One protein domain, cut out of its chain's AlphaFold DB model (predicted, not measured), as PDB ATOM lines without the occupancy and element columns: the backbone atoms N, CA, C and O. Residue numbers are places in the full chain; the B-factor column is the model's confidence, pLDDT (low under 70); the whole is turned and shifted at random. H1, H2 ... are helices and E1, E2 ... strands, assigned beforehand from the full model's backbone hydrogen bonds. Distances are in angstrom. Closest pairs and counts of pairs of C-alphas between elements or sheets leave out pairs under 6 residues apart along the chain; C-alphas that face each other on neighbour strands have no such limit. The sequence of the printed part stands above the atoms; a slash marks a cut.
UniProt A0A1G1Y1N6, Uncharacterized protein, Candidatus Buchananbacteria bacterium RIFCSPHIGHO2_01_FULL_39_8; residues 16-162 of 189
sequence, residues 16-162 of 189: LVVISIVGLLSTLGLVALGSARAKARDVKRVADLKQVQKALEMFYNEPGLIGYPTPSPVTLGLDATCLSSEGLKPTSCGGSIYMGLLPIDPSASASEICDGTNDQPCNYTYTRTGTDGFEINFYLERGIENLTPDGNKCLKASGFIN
ATOM      1  N   LEU A  16     -65.482  20.881  -9.474       93.12
ATOM      2  CA  LEU A  16     -65.484  20.221  -8.166       93.12
ATOM      3  C   LEU A  16     -64.371  19.169  -8.040       93.12
ATOM      4  O   LEU A  16     -63.715  19.088  -7.002       93.12
ATOM      5  N   VAL A  17     -64.118  18.389  -9.095       95.62
ATOM      6  CA  VAL A  17     -63.032  17.396  -9.115       95.62
ATOM      7  C   VAL A  17     -61.656  18.070  -9.111       95.62
ATOM      8  O   VAL A  17     -60.736  17.600  -8.448       95.62
ATOM      9  N   VAL A  18     -61.491  19.202  -9.798       95.81
ATOM     10  CA  VAL A  18     -60.198  19.906  -9.826       95.81
ATOM     11  C   VAL A  18     -59.839  20.465  -8.453       95.81
ATOM     12  O   VAL A  18     -58.727  20.243  -7.977       95.81
ATOM     13  N   ILE A  19     -60.769  21.153  -7.785       95.56
ATOM     14  CA  ILE A  19     -60.488  21.711  -6.454       95.56
ATOM     15  C   ILE A  19     -60.268  20.612  -5.409       95.56
ATOM     16  O   ILE A  19     -59.473  20.811  -4.493       95.56
ATOM     17  N   SER A  20     -60.912  19.446  -5.556       95.62
ATOM     18  CA  SER A  20     -60.701  18.321  -4.641       95.62
ATOM     19  C   SER A  20     -59.316  17.692  -4.825       95.62
ATOM     20  O   SER A  20     -58.632  17.438  -3.834       95.62
ATOM     21  N   ILE A  21     -58.845  17.536  -6.068       95.88
ATOM     22  CA  ILE A  21     -57.485  17.058  -6.363       95.88
ATOM     23  C   ILE A  21     -56.435  18.072  -5.893       95.88
ATOM     24  O   ILE A  21     -55.473  17.690  -5.229       95.88
ATOM     25  N   VAL A  22     -56.619  19.364  -6.188       95.50
ATOM     26  CA  VAL A  22     -55.697  20.419  -5.731       95.50
ATOM     27  C   VAL A  22     -55.668  20.478  -4.206       95.50
ATOM     28  O   VAL A  22     -54.585  20.558  -3.631       95.50
ATOM     29  N   GLY A  23     -56.820  20.375  -3.537       95.00
ATOM     30  CA  GLY A  23     -56.902  20.326  -2.077       95.00
ATOM     31  C   GLY A  23     -56.139  19.136  -1.490       95.00
ATOM     32  O   GLY A  23     -55.346  19.311  -0.567       95.00
ATOM     33  N   LEU A  24     -56.305  17.943  -2.071       93.81
ATOM     34  CA  LEU A  24     -55.594  16.737  -1.644       93.81
ATOM     35  C   LEU A  24     -54.074  16.859  -1.829       93.81
ATOM     36  O   LEU A  24     -53.317  16.567  -0.907       93.81
ATOM     37  N   LEU A  25     -53.613  17.318  -2.994       94.56
ATOM     38  CA  LEU A  25     -52.179  17.460  -3.268       94.56
ATOM     39  C   LEU A  25     -51.535  18.575  -2.433       94.56
ATOM     40  O   LEU A  25     -50.381  18.449  -2.017       94.56
ATOM     41  N   SER A  26     -52.279  19.646  -2.146       91.81
ATOM     42  CA  SER A  26     -51.772  20.783  -1.373       91.81
ATOM     43  C   SER A  26     -51.426  20.396   0.066       91.81
ATOM     44  O   SER A  26     -50.403  20.841   0.582       91.81
ATOM     45  N   THR A  27     -52.222  19.537   0.714       91.06
ATOM     46  CA  THR A  27     -51.952  19.120   2.103       91.06
ATOM     47  C   THR A  27     -50.665  18.302   2.218       91.06
ATOM     48  O   THR A  27     -49.847  18.567   3.100       91.06
ATOM     49  N   LEU A  28     -50.425  17.376   1.284       89.00
ATOM     50  CA  LEU A  28     -49.189  16.591   1.226       89.00
ATOM     51  C   LEU A  28     -47.961  17.477   0.960       89.00
ATOM     52  O   LEU A  28     -46.907  17.284   1.571       89.00
ATOM     53  N   GLY A  29     -48.105  18.484   0.093       86.88
ATOM     54  CA  GLY A  29     -47.035  19.432  -0.220       86.88
ATOM     55  C   GLY A  29     -46.571  20.257   0.986       86.88
ATOM     56  O   GLY A  29     -45.369  20.469   1.163       86.88
ATOM     57  N   LEU A  30     -47.495  20.682   1.854       87.25
ATOM     58  CA  LEU A  30     -47.167  21.492   3.034       87.25
ATOM     59  C   LEU A  30     -46.306  20.735   4.056       87.25
ATOM     60  O   LEU A  30     -45.351  21.302   4.592       87.25
ATOM     61  N   VAL A  31     -46.594  19.452   4.294       84.06
ATOM     62  CA  VAL A  31     -45.824  18.620   5.237       84.06
ATOM     63  C   VAL A  31     -44.390  18.412   4.735       84.06
ATOM     64  O   VAL A  31     -43.431  18.579   5.494       84.06
ATOM     65  N   ALA A  32     -44.228  18.116   3.442       84.31
ATOM     66  CA  ALA A  32     -42.912  17.941   2.828       84.31
ATOM     67  C   ALA A  32     -42.067  19.227   2.894       84.31
ATOM     68  O   ALA A  32     -40.870  19.177   3.191       84.31
ATOM     69  N   LEU A  33     -42.695  20.388   2.681       88.62
ATOM     70  CA  LEU A  33     -42.022  21.686   2.730       88.62
ATOM     71  C   LEU A  33     -41.507  22.034   4.135       88.62
ATOM     72  O   LEU A  33     -40.414  22.589   4.261       88.62
ATOM     73  N   GLY A  34     -42.258  21.696   5.187       87.62
ATOM     74  CA  GLY A  34     -41.824  21.901   6.573       87.62
ATOM     75  C   GLY A  34     -40.531  21.145   6.892       87.62
ATOM     76  O   GLY A  34     -39.564  21.742   7.369       87.62
ATOM     77  N   SER A  35     -40.481  19.856   6.540       87.56
ATOM     78  CA  SER A  35     -39.295  19.008   6.724       87.56
ATOM     79  C   SER A  35     -38.089  19.509   5.917       87.56
ATOM     80  O   SER A  35     -36.983  19.627   6.446       87.56
ATOM     81  N   ALA A  36     -38.309  19.894   4.654       90.25
ATOM     82  CA  ALA A  36     -37.255  20.430   3.794       90.25
ATOM     83  C   ALA A  36     -36.649  21.733   4.345       90.25
ATOM     84  O   ALA A  36     -35.430  21.899   4.329       90.25
ATOM     85  N   ARG A  37     -37.479  22.642   4.878       92.38
ATOM     86  CA  ARG A  37     -37.013  23.893   5.501       92.38
ATOM     87  C   ARG A  37     -36.191  23.643   6.761       92.38
ATOM     88  O   ARG A  37     -35.161  24.289   6.927       92.38
ATOM     89  N   ALA A  38     -36.617  22.713   7.616       90.94
ATOM     90  CA  ALA A  38     -35.871  22.352   8.822       90.94
ATOM     91  C   ALA A  38     -34.491  21.769   8.476       90.94
ATOM     92  O   ALA A  38     -33.479  22.235   8.992       90.94
ATOM     93  N   LYS A  39     -34.427  20.855   7.499       91.75
ATOM     94  CA  LYS A  39     -33.153  20.307   7.012       91.75
ATOM     95  C   LYS A  39     -32.256  21.379   6.380       91.75
ATOM     96  O   LYS A  39     -31.049  21.371   6.592       91.75
ATOM     97  N   ALA A  40     -32.826  22.322   5.630       93.38
ATOM     98  CA  ALA A  40     -32.068  23.439   5.064       93.38
ATOM     99  C   ALA A  40     -31.488  24.362   6.150       93.38
ATOM    100  O   ALA A  40     -30.347  24.807   6.018       93.38
ATOM    101  N   ARG A  41     -32.241  24.618   7.233       93.94
ATOM    102  CA  ARG A  41     -31.727  25.348   8.399       93.94
ATOM    103  C   ARG A  41     -30.570  24.597   9.031       93.94
ATOM    104  O   ARG A  41     -29.513  25.195   9.149       93.94
ATOM    105  N   ASP A  42     -30.719  23.305   9.321       93.69
ATOM    106  CA  ASP A  42     -29.634  22.480   9.872       93.69
ATOM    107  C   ASP A  42     -28.354  22.573   9.010       93.69
ATOM    108  O   ASP A  42     -27.253  22.707   9.545       93.69
ATOM    109  N   VAL A  43     -28.481  22.571   7.672       94.25
ATOM    110  CA  VAL A  43     -27.318  22.641   6.760       94.25
ATOM    111  C   VAL A  43     -26.629  23.987   6.911       94.25
ATOM    112  O   VAL A  43     -25.400  24.057   6.960       94.25
ATOM    113  N   LYS A  44     -27.426  25.052   7.029       94.44
ATOM    114  CA  LYS A  44     -26.931  26.392   7.314       94.44
ATOM    115  C   LYS A  44     -26.227  26.454   8.673       94.44
ATOM    116  O   LYS A  44     -25.115  26.961   8.700       94.44
ATOM    117  N   ARG A  45     -26.784  25.870   9.743       94.19
ATOM    118  CA  ARG A  45     -26.141  25.827  11.077       94.19
ATOM    119  C   ARG A  45     -24.742  25.225  10.997       94.19
ATOM    120  O   ARG A  45     -23.765  25.837  11.414       94.19
ATOM    121  N   VAL A  46     -24.627  24.045  10.388       94.31
ATOM    122  CA  VAL A  46     -23.343  23.343  10.239       94.31
ATOM    123  C   VAL A  46     -22.357  24.152   9.391       94.31
ATOM    124  O   VAL A  46     -21.169  24.206   9.707       94.31
ATOM    125  N   ALA A  47     -22.820  24.782   8.308       95.38
ATOM    126  CA  ALA A  47     -21.972  25.608   7.453       95.38
ATOM    127  C   ALA A  47     -21.476  26.874   8.169       95.38
ATOM    128  O   ALA A  47     -20.288  27.191   8.083       95.38
ATOM    129  N   ASP A  48     -22.363  27.558   8.886       95.69
ATOM    130  CA  ASP A  48     -22.071  28.763   9.657       95.69
ATOM    131  C   ASP A  48     -21.050  28.445  10.765       95.69
ATOM    132  O   ASP A  48     -20.004  29.088  10.860       95.69
ATOM    133  N   LEU A  49     -21.262  27.368  11.526       95.81
ATOM    134  CA  LEU A  49     -20.349  26.942  12.591       95.81
ATOM    135  C   LEU A  49     -18.975  26.494  12.070       95.81
ATOM    136  O   LEU A  49     -17.959  26.800  12.690       95.81
ATOM    137  N   LYS A  50     -18.900  25.852  10.894       96.19
ATOM    138  CA  LYS A  50     -17.611  25.561  10.233       96.19
ATOM    139  C   LYS A  50     -16.829  26.832   9.904       96.19
ATOM    140  O   LYS A  50     -15.600  26.818   9.943       96.19
ATOM    141  N   GLN A  51     -17.512  27.915   9.535       96.88
ATOM    142  CA  GLN A  51     -16.850  29.196   9.285       96.88
ATOM    143  C   GLN A  51     -16.351  29.812  10.592       96.88
ATOM    144  O   GLN A  51     -15.219  30.290  10.629       96.88
ATOM    145  N   VAL A  52     -17.149  29.747  11.663       97.06
ATOM    146  CA  VAL A  52     -16.738  30.219  12.994       97.06
ATOM    147  C   VAL A  52     -15.519  29.445  13.492       97.06
ATOM    148  O   VAL A  52     -14.545  30.068  13.899       97.06
ATOM    149  N   GLN A  53     -15.518  28.111  13.388       96.69
ATOM    150  CA  GLN A  53     -14.361  27.280  13.740       96.69
ATOM    151  C   GLN A  53     -13.109  27.749  13.006       96.69
ATOM    152  O   GLN A  53     -12.108  28.043  13.644       96.69
ATOM    153  N   LYS A  54     -13.161  27.900  11.677       96.75
ATOM    154  CA  LYS A  54     -12.005  28.395  10.913       96.75
ATOM    155  C   LYS A  54     -11.533  29.769  11.385       96.75
ATOM    156  O   LYS A  54     -10.332  30.003  11.433       96.75
ATOM    157  N   ALA A  55     -12.451  30.671  11.725       96.12
ATOM    158  CA  ALA A  55     -12.100  31.991  12.235       96.12
ATOM    159  C   ALA A  55     -11.429  31.929  13.617       96.12
ATOM    160  O   ALA A  55     -10.464  32.651  13.855       96.12
ATOM    161  N   LEU A  56     -11.887  31.032  14.493       96.06
ATOM    162  CA  LEU A  56     -11.260  30.768  15.789       96.06
ATOM    163  C   LEU A  56      -9.864  30.153  15.632       96.06
ATOM    164  O   LEU A  56      -8.943  30.574  16.322       96.06
ATOM    165  N   GLU A  57      -9.684  29.221  14.696       95.44
ATOM    166  CA  GLU A  57      -8.367  28.651  14.380       95.44
ATOM    167  C   GLU A  57      -7.415  29.718  13.819       95.44
ATOM    168  O   GLU A  57      -6.236  29.746  14.161       95.44
ATOM    169  N   MET A  58      -7.903  30.638  12.979       94.75
ATOM    170  CA  MET A  58      -7.093  31.773  12.513       94.75
ATOM    171  C   MET A  58      -6.676  32.680  13.677       94.75
ATOM    172  O   MET A  58      -5.510  33.046  13.751       94.75
ATOM    173  N   PHE A  59      -7.593  32.983  14.604       94.94
ATOM    174  CA  PHE A  59      -7.283  33.751  15.813       94.94
ATOM    175  C   PHE A  59      -6.220  33.055  16.676       94.94
ATOM    176  O   PHE A  59      -5.283  33.702  17.131       94.94
ATOM    177  N   TYR A  60      -6.343  31.740  16.883       94.38
ATOM    178  CA  TYR A  60      -5.409  30.964  17.704       94.38
ATOM    179  C   TYR A  60      -3.986  30.930  17.123       94.38
ATOM    180  O   TYR A  60      -3.009  30.901  17.865       94.38
ATOM    181  N   ASN A  61      -3.864  30.962  15.794       93.38
ATOM    182  CA  ASN A  61      -2.574  30.958  15.105       93.38
ATOM    183  C   ASN A  61      -1.921  32.353  14.993       93.38
ATOM    184  O   ASN A  61      -0.814  32.455  14.460       93.38
ATOM    185  N   GLU A  62      -2.571  33.418  15.473       93.00
ATOM    186  CA  GLU A  62      -2.026  34.777  15.408       93.00
ATOM    187  C   GLU A  62      -0.875  34.966  16.418       93.00
ATOM    188  O   GLU A  62      -1.053  34.758  17.626       93.00
ATOM    189  N   PRO A  63       0.311  35.418  15.972       89.25
ATOM    190  CA  PRO A  63       1.436  35.664  16.864       89.25
ATOM    191  C   PRO A  63       1.122  36.718  17.935       89.25
ATOM    192  O   PRO A  63       0.725  37.840  17.634       89.25
ATOM    193  N   GLY A  64       1.387  36.380  19.198       85.56
ATOM    194  CA  GLY A  64       1.222  37.297  20.332       85.56
ATOM    195  C   GLY A  64      -0.137  37.219  21.029       85.56
ATOM    196  O   GLY A  64      -0.296  37.830  22.085       85.56
ATOM    197  N   LEU A  65      -1.085  36.437  20.503       87.88
ATOM    198  CA  LEU A  65      -2.303  36.069  21.221       87.88
ATOM    199  C   LEU A  65      -2.073  34.784  22.023       87.88
ATOM    200  O   LEU A  65      -1.311  33.906  21.622       87.88
ATOM    201  N   ILE A  66      -2.702  34.692  23.197       86.88
ATOM    202  CA  ILE A  66      -2.581  33.531  24.085       86.88
ATOM    203  C   ILE A  66      -3.914  32.793  24.100       86.88
ATOM    204  O   ILE A  66      -4.855  33.195  24.791       86.88
ATOM    205  N   GLY A  67      -3.955  31.682  23.370       89.50
ATOM    206  CA  GLY A  67      -5.097  30.783  23.342       89.50
ATOM    207  C   GLY A  67      -6.307  31.335  22.592       89.50
ATOM    208  O   GLY A  67      -6.224  32.303  21.843       89.50
ATOM    209  N   TYR A  68      -7.452  30.692  22.796       93.00
ATOM    210  CA  TYR A  68      -8.728  31.094  22.202       93.00
ATOM    211  C   TYR A  68      -9.328  32.369  22.843       93.00
ATOM    212  O   TYR A  68      -9.001  32.703  23.994       93.00
ATOM    213  N   PRO A  69     -10.201  33.104  22.117       93.38
ATOM    214  CA  PRO A  69     -10.637  34.439  22.514       93.38
ATOM    215  C   PRO A  69     -11.445  34.456  23.816       93.38
ATOM    216  O   PRO A  69     -12.173  33.527  24.153       93.38
ATOM    217  N   THR A  70     -11.334  35.569  24.535       90.00
ATOM    218  CA  THR A  70     -12.178  35.929  25.680       90.00
ATOM    219  C   THR A  70     -12.949  37.216  25.355       90.00
ATOM    220  O   THR A  70     -12.527  37.968  24.468       90.00
ATOM    221  N   PRO A  71     -14.080  37.505  26.027       87.75
ATOM    222  CA  PRO A  71     -14.706  36.764  27.132       87.75
ATOM    223  C   PRO A  71     -15.367  35.440  26.708       87.75
ATOM    224  O   PRO A  71     -15.622  35.203  25.532       87.75
ATOM    225  N   SER A  72     -15.616  34.578  27.695       85.56
ATOM    226  CA  SER A  72     -16.314  33.296  27.569       85.56
ATOM    227  C   SER A  72     -17.043  32.978  28.889       85.56
ATOM    228  O   SER A  72     -16.451  33.245  29.938       85.56
ATOM    229  N   PRO A  73     -18.240  32.352  28.873       87.06
ATOM    230  CA  PRO A  73     -19.020  31.989  27.685       87.06
ATOM    231  C   PRO A  73     -19.649  33.219  27.008       87.06
ATOM    232  O   PRO A  73     -19.773  34.274  27.629       87.06
ATOM    233  N   VAL A  74     -20.015  33.105  25.730       90.44
ATOM    234  CA  VAL A  74     -20.686  34.183  24.983       90.44
ATOM    235  C   VAL A  74     -21.646  33.632  23.932       90.44
ATOM    236  O   VAL A  74     -21.349  32.635  23.271       90.44
ATOM    237  N   THR A  75     -22.787  34.292  23.745       91.88
ATOM    238  CA  THR A  75     -23.744  33.933  22.696       91.88
ATOM    239  C   THR A  75     -23.375  34.601  21.369       91.88
ATOM    240  O   THR A  75     -23.272  35.828  21.264       91.88
ATOM    241  N   LEU A  76     -23.162  33.790  20.331       92.50
ATOM    242  CA  LEU A  76     -22.764  34.262  19.005       92.50
ATOM    243  C   LEU A  76     -23.940  34.928  18.281       92.50
ATOM    244  O   LEU A  76     -25.084  34.485  18.376       92.50
ATOM    245  N   GLY A  77     -23.653  36.008  17.554       89.06
ATOM    246  CA  GLY A  77     -24.648  36.787  16.813       89.06
ATOM    247  C   GLY A  77     -25.511  37.711  17.683       89.06
ATOM    248  O   GLY A  77     -26.275  38.498  17.127       89.06
ATOM    249  N   LEU A  78     -25.375  37.646  19.015       87.94
ATOM    250  CA  LEU A  78     -26.079  38.490  19.985       87.94
ATOM    251  C   LEU A  78     -25.080  39.260  20.862       87.94
ATOM    252  O   LEU A  78     -24.841  40.441  20.619       87.94
ATOM    253  N   ASP A  79     -24.448  38.583  21.825       88.62
ATOM    254  CA  ASP A  79     -23.473  39.187  22.748       88.62
ATOM    255  C   ASP A  79     -22.107  39.405  22.086       88.62
ATOM    256  O   ASP A  79     -21.365  40.329  22.421       88.62
ATOM    257  N   ALA A  80     -21.769  38.553  21.118       90.31
ATOM    258  CA  ALA A  80     -20.637  38.740  20.227       90.31
ATOM    259  C   ALA A  80     -21.127  38.783  18.781       90.31
ATOM    260  O   ALA A  80     -21.584  37.778  18.236       90.31
ATOM    261  N   THR A  81     -20.989  39.936  18.134       92.31
ATOM    262  CA  THR A  81     -21.362  40.123  16.728       92.31
ATOM    263  C   THR A  81     -20.187  39.930  15.788       92.31
ATOM    264  O   THR A  81     -20.403  39.766  14.593       92.31
ATOM    265  N   CYS A  82     -18.950  39.958  16.281       94.25
ATOM    266  CA  CYS A  82     -17.762  39.796  15.452       94.25
ATOM    267  C   CYS A  82     -16.565  39.231  16.243       94.25
ATOM    268  O   CYS A  82     -16.513  39.307  17.474       94.25
ATOM    269  N   LEU A  83     -15.605  38.657  15.511       95.00
ATOM    270  CA  LEU A  83     -14.334  38.127  16.009       95.00
ATOM    271  C   LEU A  83     -13.168  38.884  15.365       95.00
ATOM    272  O   LEU A  83     -13.035  38.933  14.137       95.00
ATOM    273  N   SER A  84     -12.300  39.434  16.206       94.19
ATOM    274  CA  SER A  84     -11.113  40.197  15.806       94.19
ATOM    275  C   SER A  84      -9.911  39.853  16.680       94.19
ATOM    276  O   SER A  84     -10.045  39.071  17.617       94.19
ATOM    277  N   SER A  85      -8.752  40.461  16.424       91.88
ATOM    278  CA  SER A  85      -7.560  40.357  17.280       91.88
ATOM    279  C   SER A  85      -7.798  40.808  18.724       91.88
ATOM    280  O   SER A  85      -7.049  40.427  19.614       91.88
ATOM    281  N   GLU A  86      -8.853  41.583  18.984       91.31
ATOM    282  CA  GLU A  86      -9.262  41.987  20.335       91.31
ATOM    283  C   GLU A  86     -10.201  40.974  21.023       91.31
ATOM    284  O   GLU A  86     -10.673  41.224  22.136       91.31
ATOM    285  N   GLY A  87     -10.502  39.853  20.361       91.56
ATOM    286  CA  GLY A  87     -11.400  38.799  20.829       91.56
ATOM    287  C   GLY A  87     -12.813  38.894  20.248       91.56
ATOM    288  O   GLY A  87     -13.030  39.430  19.154       91.56
ATOM    289  N   LEU A  88     -13.776  38.339  20.986       93.50
ATOM    290  CA  LEU A  88     -15.205  38.351  20.652       93.50
ATOM    291  C   LEU A  88     -15.843  39.647  21.177       93.50
ATOM    292  O   LEU A  88     -15.741  39.947  22.369       93.50
ATOM    293  N   LYS A  89     -16.467  40.440  20.294       92.12
ATOM    294  CA  LYS A  89     -16.997  41.780  20.622       92.12
ATOM    295  C   LYS A  89     -18.441  41.991  20.130       92.12
ATOM    296  O   LYS A  89     -18.798  41.445  19.087       92.12
ATOM    297  N   PRO A  90     -19.250  42.820  20.825       87.62
ATOM    298  CA  PRO A  90     -20.673  43.035  20.518       87.62
ATOM    299  C   PRO A  90     -20.991  44.041  19.399       87.62
ATOM    300  O   PRO A  90     -22.119  44.058  18.920       87.62
ATOM    301  N   THR A  91     -20.103  44.975  19.031       80.19
ATOM    302  CA  THR A  91     -20.448  46.008  18.016       80.19
ATOM    303  C   THR A  91     -19.235  46.632  17.324       80.19
ATOM    304  O   THR A  91     -19.299  46.941  16.138       80.19
ATOM    305  N   SER A  92     -18.113  46.810  18.024       81.50
ATOM    306  CA  SER A  92     -16.894  47.411  17.467       81.50
ATOM    307  C   SER A  92     -15.745  46.405  17.456       81.50
ATOM    308  O   SER A  92     -15.062  46.236  18.466       81.50
ATOM    309  N   CYS A  93     -15.529  45.737  16.322       86.31
ATOM    310  CA  CYS A  93     -14.314  44.953  16.110       86.31
ATOM    311  C   CYS A  93     -13.183  45.855  15.616       86.31
ATOM    312  O   CYS A  93     -13.214  46.318  14.476       86.31
ATOM    313  N   GLY A  94     -12.219  46.123  16.496       85.06
ATOM    314  CA  GLY A  94     -10.956  46.774  16.160       85.06
ATOM    315  C   GLY A  94      -9.900  45.773  15.689       85.06
ATOM    316  O   GLY A  94     -10.055  44.562  15.831       85.06
ATOM    317  N   GLY A  95      -8.810  46.283  15.119       87.94
ATOM    318  CA  GLY A  95      -7.673  45.463  14.695       87.94
ATOM    319  C   GLY A  95      -7.962  44.529  13.513       87.94
ATOM    320  O   GLY A  95      -8.756  44.844  12.624       87.94
ATOM    321  N   SER A  96      -7.265  43.390  13.480       91.38
ATOM    322  CA  SER A  96      -7.404  42.385  12.421       91.38
ATOM    323  C   SER A  96      -8.714  41.620  12.597       91.38
ATOM    324  O   SER A  96      -8.948  41.008  13.637       91.38
ATOM    325  N   ILE A  97      -9.582  41.652  11.587       93.31
ATOM    326  CA  ILE A  97     -10.905  41.020  11.636       93.31
ATOM    327  C   ILE A  97     -10.815  39.603  11.064       93.31
ATOM    328  O   ILE A  97     -10.510  39.431   9.885       93.31
ATOM    329  N   TYR A  98     -11.150  38.598  11.876       94.06
ATOM    330  CA  TYR A  98     -11.232  37.197  11.443       94.06
ATOM    331  C   TYR A  98     -12.643  36.822  10.987       94.06
ATOM    332  O   TYR A  98     -12.814  36.013  10.077       94.06
ATOM    333  N   MET A  99     -13.661  37.429  11.603       95.06
ATOM    334  CA  MET A  99     -15.053  37.301  11.187       95.06
ATOM    335  C   MET A  99     -15.831  38.567  11.550       95.06
ATOM    336  O   MET A  99     -16.072  38.851  12.719       95.06
ATOM    337  N   GLY A 100     -16.233  39.333  10.532       90.94
ATOM    338  CA  GLY A 100     -16.923  40.617  10.717       90.94
ATOM    339  C   GLY A 100     -18.396  40.503  11.118       90.94
ATOM    340  O   GLY A 100     -18.969  41.486  11.578       90.94
ATOM    341  N   LEU A 101     -18.997  39.322  10.952       91.69
ATOM    342  CA  LEU A 101     -20.350  39.023  11.404       91.69
ATOM    343  C   LEU A 101     -20.425  37.570  11.870       91.69
ATOM    344  O   LEU A 101     -20.276  36.651  11.065       91.69
ATOM    345  N   LEU A 102     -20.653  37.375  13.163       93.56
ATOM    346  CA  LEU A 102     -20.916  36.066  13.738       93.56
ATOM    347  C   LEU A 102     -22.363  35.649  13.444       93.56
ATOM    348  O   LEU A 102     -23.275  36.476  13.541       93.56
ATOM    349  N   PRO A 103     -22.585  34.384  13.059       93.38
ATOM    350  CA  PRO A 103     -23.909  33.892  12.717       93.38
ATOM    351  C   PRO A 103     -24.791  33.765  13.963       93.38
ATOM    352  O   PRO A 103     -24.316  33.413  15.042       93.38
ATOM    353  N   ILE A 104     -26.091  33.988  13.767       89.88
ATOM    354  CA  ILE A 104     -27.154  33.665  14.722       89.88
ATOM    355  C   ILE A 104     -27.900  32.417  14.246       89.88
ATOM    356  O   ILE A 104     -27.980  32.161  13.038       89.88
ATOM    357  N   ASP A 105     -28.466  31.650  15.178       90.62
ATOM    358  CA  ASP A 105     -29.268  30.493  14.808       90.62
ATOM    359  C   ASP A 105     -30.486  30.901  13.947       90.62
ATOM    360  O   ASP A 105     -31.234  31.803  14.329       90.62
ATOM    361  N   PRO A 106     -30.745  30.241  12.798       89.62
ATOM    362  CA  PRO A 106     -31.846  30.610  11.904       89.62
ATOM    363  C   PRO A 106     -33.258  30.441  12.483       89.62
ATOM    364  O   PRO A 106     -34.223  30.854  11.838       89.62
ATOM    365  N   SER A 107     -33.404  29.749  13.613       85.25
ATOM    366  CA  SER A 107     -34.693  29.441  14.239       85.25
ATOM    367  C   SER A 107     -34.851  29.979  15.656       85.25
ATOM    368  O   SER A 107     -35.973  29.968  16.160       85.25
ATOM    369  N   ALA A 108     -33.773  30.417  16.305       69.69
ATOM    370  CA  ALA A 108     -33.832  30.783  17.708       69.69
ATOM    371  C   ALA A 108     -34.602  32.093  17.914       69.69
ATOM    372  O   ALA A 108     -34.282  33.146  17.358       69.69
ATOM    373  N   SER A 109     -35.616  32.031  18.778       59.25
ATOM    374  CA  SER A 109     -36.105  33.202  19.498       59.25
ATOM    375  C   SER A 109     -34.984  33.698  20.406       59.25
ATOM    376  O   SER A 109     -34.357  32.904  21.102       59.25
ATOM    377  N   ALA A 110     -34.716  35.000  20.374       56.62
ATOM    378  CA  ALA A 110     -33.482  35.656  20.815       56.62
ATOM    379  C   ALA A 110     -33.049  35.491  22.297       56.62
ATOM    380  O   ALA A 110     -32.222  36.268  22.761       56.62
ATOM    381  N   SER A 111     -33.587  34.546  23.071       67.06
ATOM    382  CA  SER A 111     -33.310  34.426  24.511       67.06
ATOM    383  C   SER A 111     -32.974  33.020  25.011       67.06
ATOM    384  O   SER A 111     -32.546  32.904  26.153       67.06
ATOM    385  N   GLU A 112     -33.113  31.964  24.203       83.62
ATOM    386  CA  GLU A 112     -32.630  30.634  24.607       83.62
ATOM    387  C   GLU A 112     -31.169  30.459  24.174       83.62
ATOM    388  O   GLU A 112     -30.836  30.629  22.998       83.62
ATOM    389  N   ILE A 113     -30.290  30.155  25.128       85.25
ATOM    390  CA  ILE A 113     -28.859  29.890  24.916       85.25
ATOM    391  C   ILE A 113     -28.627  28.387  24.822       85.25
ATOM    392  O   ILE A 113     -29.257  27.637  25.554       85.25
ATOM    393  N   CYS A 114     -27.749  27.911  23.942       85.94
ATOM    394  CA  CYS A 114     -27.379  26.499  23.961       85.94
ATOM    395  C   CYS A 114     -26.354  26.266  25.076       85.94
ATOM    396  O   CYS A 114     -25.203  26.663  24.941       85.94
ATOM    397  N   ASP A 115     -26.758  25.651  26.179       76.44
ATOM    398  CA  ASP A 115     -25.906  25.401  27.352       76.44
ATOM    399  C   ASP A 115     -25.390  23.955  27.446       76.44
ATOM    400  O   ASP A 115     -24.709  23.613  28.401       76.44
ATOM    401  N   GLY A 116     -25.709  23.119  26.454       74.44
ATOM    402  CA  GLY A 116     -25.389  21.685  26.447       74.44
ATOM    403  C   GLY A 116     -26.518  20.783  26.968       74.44
ATOM    404  O   GLY A 116     -26.540  19.598  26.637       74.44
ATOM    405  N   THR A 117     -27.525  21.340  27.653       73.88
ATOM    406  CA  THR A 117     -28.656  20.579  28.223       73.88
ATOM    407  C   THR A 117     -29.957  20.716  27.442       73.88
ATOM    408  O   THR A 117     -30.799  19.817  27.494       73.88
ATOM    409  N   ASN A 118     -30.119  21.810  26.692       74.44
ATOM    410  CA  ASN A 118     -31.369  22.082  25.987       74.44
ATOM    411  C   ASN A 118     -31.697  21.040  24.903       74.44
ATOM    412  O   ASN A 118     -30.863  20.661  24.083       74.44
ATOM    413  N   ASP A 119     -32.971  20.649  24.863       80.75
ATOM    414  CA  ASP A 119     -33.561  19.802  23.817       80.75
ATOM    415  C   ASP A 119     -34.462  20.612  22.859       80.75
ATOM    416  O   ASP A 119     -35.288  20.051  22.133       80.75
ATOM    417  N   GLN A 120     -34.320  21.941  22.865       84.06
ATOM    418  CA  GLN A 120     -35.100  22.896  22.072       84.06
ATOM    419  C   GLN A 120     -34.183  23.814  21.240       84.06
ATOM    420  O   GLN A 120     -32.998  23.937  21.557       84.06
ATOM    421  N   PRO A 121     -34.706  24.464  20.179       86.88
ATOM    422  CA  PRO A 121     -33.926  25.386  19.359       86.88
ATOM    423  C   PRO A 121     -33.351  26.566  20.155       86.88
ATOM    424  O   PRO A 121     -34.093  27.369  20.704       86.88
ATOM    425  N   CYS A 122     -32.028  26.715  20.141       88.50
ATOM    426  CA  CYS A 122     -31.307  27.713  20.930       88.50
ATOM    427  C   CYS A 122     -30.223  28.437  20.109       88.50
ATOM    428  O   CYS A 122     -29.840  28.000  19.019       88.50
ATOM    429  N   ASN A 123     -29.735  29.568  20.625       90.88
ATOM    430  CA  ASN A 123     -28.647  30.345  20.030       90.88
ATOM    431  C   ASN A 123     -27.284  29.713  20.313       90.88
ATOM    432  O   ASN A 123     -27.053  29.185  21.401       90.88
ATOM    433  N   TYR A 124     -26.358  29.832  19.358       92.00
ATOM    434  CA  TYR A 124     -25.017  29.270  19.498       92.00
ATOM    435  C   TYR A 124     -24.271  29.893  20.674       92.00
ATOM    436  O   TYR A 124     -24.130  31.115  20.748       92.00
ATOM    437  N   THR A 125     -23.728  29.050  21.545       91.12
ATOM    438  CA  THR A 125     -22.940  29.500  22.694       91.12
ATOM    439  C   THR A 125     -21.512  29.036  22.527       91.12
ATOM    440  O   THR A 125     -21.258  27.842  22.400       91.12
ATOM    441  N   TYR A 126     -20.589  29.987  22.528       92.44
ATOM    442  CA  TYR A 126     -19.163  29.727  22.573       92.44
ATOM    443  C   TYR A 126     -18.693  29.652  24.023       92.44
ATOM    444  O   TYR A 126     -18.965  30.558  24.813       92.44
ATOM    445  N   THR A 127     -17.919  28.616  24.329       89.00
ATOM    446  CA  THR A 127     -17.244  28.431  25.609       89.00
ATOM    447  C   THR A 127     -15.780  28.092  25.356       89.00
ATOM    448  O   THR A 127     -15.450  27.195  24.585       89.00
ATOM    449  N   ARG A 128     -14.873  28.809  26.010       87.88
ATOM    450  CA  ARG A 128     -13.444  28.516  26.019       87.88
ATOM    451  C   ARG A 128     -13.145  27.396  27.017       87.88
ATOM    452  O   ARG A 128     -13.549  27.476  28.174       87.88
ATOM    453  N   THR A 129     -12.378  26.404  26.580       84.44
ATOM    454  CA  THR A 129     -11.956  25.232  27.361       84.44
ATOM    455  C   THR A 129     -10.442  25.306  27.547       84.44
ATOM    456  O   THR A 129      -9.679  24.929  26.659       84.44
ATOM    457  N   GLY A 130      -9.978  25.826  28.686       79.19
ATOM    458  CA  GLY A 130      -8.550  26.081  28.909       79.19
ATOM    459  C   GLY A 130      -7.989  27.196  28.014       79.19
ATOM    460  O   GLY A 130      -8.671  28.188  27.750       79.19
ATOM    461  N   THR A 131      -6.729  27.072  27.587       81.62
ATOM    462  CA  THR A 131      -6.084  27.989  26.621       81.62
ATOM    463  C   THR A 131      -6.196  27.489  25.185       81.62
ATOM    464  O   THR A 131      -6.429  28.288  24.280       81.62
ATOM    465  N   ASP A 132      -6.110  26.173  24.994       86.06
ATOM    466  CA  ASP A 132      -5.914  25.546  23.678       86.06
ATOM    467  C   ASP A 132      -7.182  24.848  23.171       86.06
ATOM    468  O   ASP A 132      -7.148  24.094  22.200       86.06
ATOM    469  N   GLY A 133      -8.317  25.077  23.835       87.62
ATOM    470  CA  GLY A 133      -9.599  24.489  23.483       87.62
ATOM    471  C   GLY A 133     -10.742  25.494  23.482       87.62
ATOM    472  O   GLY A 133     -10.749  26.503  24.194       87.62
ATOM    473  N   PHE A 134     -11.754  25.172  22.691       90.50
ATOM    474  CA  PHE A 134     -13.064  25.794  22.747       90.50
ATOM    475  C   PHE A 134     -14.136  24.776  22.375       90.50
ATOM    476  O   PHE A 134     -13.862  23.724  21.786       90.50
ATOM    477  N   GLU A 135     -15.364  25.148  22.683       89.38
ATOM    478  CA  GLU A 135     -16.565  24.408  22.376       89.38
ATOM    479  C   GLU A 135     -17.659  25.382  21.936       89.38
ATOM    480  O   GLU A 135     -17.794  26.473  22.490       89.38
ATOM    481  N   ILE A 136     -18.422  25.008  20.911       92.50
ATOM    482  CA  ILE A 136     -19.622  25.734  20.499       92.50
ATOM    483  C   ILE A 136     -20.815  24.796  20.583       92.50
ATOM    484  O   ILE A 136     -20.878  23.809  19.846       92.50
ATOM    485  N   ASN A 137     -21.761  25.141  21.449       91.06
ATOM    486  CA  ASN A 137     -23.032  24.452  21.620       91.06
ATOM    487  C   ASN A 137     -24.055  24.936  20.585       91.06
ATOM    488  O   ASN A 137     -24.203  26.141  20.375       91.06
ATOM    489  N   PHE A 138     -24.775  24.008  19.954       91.69
ATOM    490  CA  PHE A 138     -25.823  24.297  18.971       91.69
ATOM    491  C   PHE A 138     -26.902  23.208  18.933       91.69
ATOM    492  O   PHE A 138     -26.672  22.085  19.365       91.69
ATOM    493  N   TYR A 139     -28.064  23.511  18.353       90.12
ATOM    494  CA  TYR A 139     -29.183  22.573  18.219       90.12
ATOM    495  C   TYR A 139     -29.446  22.184  16.754       90.12
ATOM    496  O   TYR A 139     -29.244  22.992  15.847       90.12
ATOM    497  N   LEU A 140     -29.932  20.960  16.512       90.81
ATOM    498  CA  LEU A 140     -30.391  20.487  15.199       90.81
ATOM    499  C   LEU A 140     -31.847  20.024  15.266       90.81
ATOM    500  O   LEU A 140     -32.223  19.248  16.137       90.81
ATOM    501  N   GLU A 141     -32.667  20.437  14.302       90.12
ATOM    502  CA  GLU A 141     -34.106  20.142  14.311       90.12
ATOM    503  C   GLU A 141     -34.443  18.756  13.751       90.12
ATOM    504  O   GLU A 141     -35.365  18.076  14.219       90.12
ATOM    505  N   ARG A 142     -33.764  18.360  12.672       89.44
ATOM    506  CA  ARG A 142     -33.957  17.080  11.965       89.44
ATOM    507  C   ARG A 142     -32.672  16.265  11.891       89.44
ATOM    508  O   ARG A 142     -32.756  15.052  11.719       89.44
ATOM    509  N   GLY A 143     -31.519  16.911  12.040       89.12
ATOM    510  CA  GLY A 143     -30.216  16.270  11.948       89.12
ATOM    511  C   GLY A 143     -29.707  16.185  10.509       89.12
ATOM    512  O   GLY A 143     -30.450  16.337   9.532       89.12
ATOM    513  N   ILE A 144     -28.401  15.960  10.376       88.81
ATOM    514  CA  ILE A 144     -27.691  15.888   9.096       88.81
ATOM    515  C   ILE A 144     -26.639  14.803   9.166       88.81
ATOM    516  O   ILE A 144     -25.727  14.889   9.981       88.81
ATOM    517  N   GLU A 145     -26.713  13.856   8.232       85.19
ATOM    518  CA  GLU A 145     -25.721  12.790   8.071       85.19
ATOM    519  C   GLU A 145     -25.440  12.081   9.406       85.19
ATOM    520  O   GLU A 145     -26.297  11.351   9.896       85.19
ATOM    521  N   ASN A 146     -24.266  12.327   9.991       85.06
ATOM    522  CA  ASN A 146     -23.791  11.719  11.231       85.06
ATOM    523  C   ASN A 146     -24.130  12.537  12.488       85.06
ATOM    524  O   ASN A 146     -23.683  12.172  13.570       85.06
ATOM    525  N   LEU A 147     -24.863  13.646  12.356       88.31
ATOM    526  CA  LEU A 147     -25.348  14.463  13.466       88.31
ATOM    527  C   LEU A 147     -26.845  14.225  13.658       88.31
ATOM    528  O   LEU A 147     -27.668  14.649  12.841       88.31
ATOM    529  N   THR A 148     -27.192  13.521  14.729       86.56
ATOM    530  CA  THR A 148     -28.568  13.163  15.080       86.56
ATOM    531  C   THR A 148     -29.273  14.314  15.824       86.56
ATOM    532  O   THR A 148     -28.604  15.161  16.409       86.56
ATOM    533  N   PRO A 149     -30.616  14.421  15.773       84.00
ATOM    534  CA  PRO A 149     -31.373  15.521  16.398       84.00
ATOM    535  C   PRO A 149     -31.728  15.278  17.883       84.00
ATOM    536  O   PRO A 149     -32.750  15.743  18.375       84.00
ATOM    537  N   ASP A 150     -30.931  14.493  18.600       80.69
ATOM    538  CA  ASP A 150     -31.120  14.091  20.003       80.69
ATOM    539  C   ASP A 150     -30.521  15.116  20.984       80.69
ATOM    540  O   ASP A 150     -29.649  14.801  21.794       80.69
ATOM    541  N   GLY A 151     -30.999  16.357  20.888       79.06
ATOM    542  CA  GLY A 151     -30.581  17.470  21.740       79.06
ATOM    543  C   GLY A 151     -29.367  18.230  21.212       79.06
ATOM    544  O   GLY A 151     -28.993  18.115  20.038       79.06
ATOM    545  N   ASN A 152     -28.769  19.038  22.086       83.25
ATOM    546  CA  ASN A 152     -27.626  19.875  21.737       83.25
ATOM    547  C   ASN A 152     -26.416  19.068  21.250       83.25
ATOM    548  O   ASN A 152     -26.079  18.000  21.766       83.25
ATOM    549  N   LYS A 153     -25.756  19.635  20.244       89.56
ATOM    550  CA  LYS A 153     -24.534  19.169  19.602       89.56
ATOM    551  C   LYS A 153     -23.443  20.211  19.736       89.56
ATOM    552  O   LYS A 153     -23.683  21.367  20.081       89.56
ATOM    553  N   CYS A 154     -22.230  19.767  19.441       88.69
ATOM    554  CA  CYS A 154     -21.032  20.463  19.863       88.69
ATOM    555  C   CYS A 154     -20.009  20.518  18.749       88.69
ATOM    556  O   CYS A 154     -19.783  19.526  18.051       88.69
ATOM    557  N   LEU A 155     -19.362  21.665  18.603       92.88
ATOM    558  CA  LEU A 155     -18.220  21.843  17.719       92.88
ATOM    559  C   LEU A 155     -16.989  22.201  18.545       92.88
ATOM    560  O   LEU A 155     -16.998  23.196  19.261       92.88
ATOM    561  N   LYS A 156     -15.930  21.400  18.416       91.44
ATOM    562  CA  LYS A 156     -14.605  21.666  18.995       91.44
ATOM    563  C   LYS A 156     -13.590  21.912  17.883       91.44
ATOM    564  O   LYS A 156     -13.889  21.683  16.711       91.44
ATOM    565  N   ALA A 157     -12.361  22.275  18.246       89.00
ATOM    566  CA  ALA A 157     -11.231  22.342  17.312       89.00
ATOM    567  C   ALA A 157     -11.059  21.038  16.494       89.00
ATOM    568  O   ALA A 157     -10.794  21.073  15.295       89.00
ATOM    569  N   SER A 158     -11.321  19.876  17.108       88.56
ATOM    570  CA  SER A 158     -11.271  18.557  16.454       88.56
ATOM    571  C   SER A 158     -12.438  18.262  15.499       88.56
ATOM    572  O   SER A 158     -12.373  17.289  14.747       88.56
ATOM    573  N   GLY A 159     -13.491  19.084  15.493       91.12
ATOM    574  CA  GLY A 159     -14.672  18.922  14.648       91.12
ATOM    575  C   GLY A 159     -15.974  18.731  15.427       91.12
ATOM    576  O   GLY A 159     -16.072  19.027  16.620       91.12
ATOM    577  N   PHE A 160     -17.006  18.286  14.708       91.81
ATOM    578  CA  PHE A 160     -18.344  18.087  15.261       91.81
ATOM    579  C   PHE A 160     -18.423  16.806  16.084       91.81
ATOM    580  O   PHE A 160     -17.949  15.754  15.655       91.81
ATOM    581  N   ILE A 161     -19.097  16.889  17.224       88.81
ATOM    582  CA  ILE A 161     -19.339  15.765  18.121       88.81
ATOM    583  C   ILE A 161     -20.831  15.441  18.099       88.81
ATOM    584  O   ILE A 161     -21.672  16.312  18.324       88.81
ATOM    585  N   ASN A 162     -21.157  14.173  17.823       85.81
ATOM    586  CA  ASN A 162     -22.535  13.680  17.798       85.81
ATOM    587  C   ASN A 162     -23.027  13.185  19.171       85.81
ATOM    588  O   ASN A 162     -23.735  12.189  19.279       85.81
TER     589      ASN A 162
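What this domain is: This is residues 16 to 162 of the 189 residues of an uncharacterized protein of Candidatus Buchananbacteria bacterium RIFCSPHIGHO2_01_FULL_39_8 (UniProt A0A1G1Y1N6). A four-stranded sheet, E4 to E7, and a small three-stranded sheet, E1 to E3, cover two sides of the last part of one long helix, H1, while residues 16 to 34 of that helix stick out as an arm that makes much of the length. The printed part has 147 residues with one named helix and seven named strands, in the order H1 E1 E2 E3 E4 E5 E6 E7; the sheets run E4 - E5 - E6 - E7 and E2 - E1 - E3, both antiparallel. The class is mixed, helices and strands, with 72 residues, under half, in named elements. The whole is loose, with a radius of gyration of the C-alphas of 18.8 A and spans of 74 by 29 by 24 A.

Where its parts are: In the larger sheet, E4 is residues 125 to 129, 12.7 A long from first to last C-alpha, E5 residues 133 to 138, 16.8 A, E6 residues 153 to 156, 10.3 A, and E7 residues 159 to 161, ending with C-alpha 161 at (-19.339, 15.765, 18.121). H1, residues 16 to 60, is 66.3 A long, from C-alpha 16 at (-65.484, 20.221, -8.166) to C-alpha 60 at (-5.409, 30.964, 17.704). The short strands E1, residues 82 to 84, E2, residues 87 to 89, and E3, residues 97 to 99, make the smaller sheet.

How they stand to each other: E4, E5, E6 and E7 form a meander, each strand the antiparallel neighbour of the one before. N 127 and O 135 are 2.8 A apart between E4 and E5, N 136 and O 155 2.8 A between E5 and E6, and N 161 and O 154 2.8 A between E6 and E7, each within hydrogen-bond range. H1 is on this sheet at a height of 9.1 A, over E5 and E6, and runs along the strands; the closest C-alphas of H1 and E6 are those of Leu 49 and Leu 155, 7.5 A apart. H1 is also on the smaller sheet, at a height of 11.5 A, over E1 and E3; the closest C-alphas of H1 and E3 are those of Ala 55 and Tyr 98, 5.3 A apart. There N 87 and O 84 are 2.9 A apart between E2 and E1, a hairpin, and N 83 and O 99 2.8 A between E1 and E3. E1 and E5 are apart. Residues 74 to 75 pair antiparallel with residues 125 to 126 of E4. In H1, 39 of 41 O i to N i+4 pairs are within hydrogen-bond range.

The domain as a whole: The C-alphas of Leu 16 and Gly 64, the two farthest apart, are 74.5 A apart. Without residues 16 to 34, which stand free, the body spans 45 by 27 by 22 A. The printed part has no cut. The links H1 to E1, E3 to E4 and E5 to E6 are long. The mean pLDDT of the printed part is 89.1, and residues 108 to 111 are under 70.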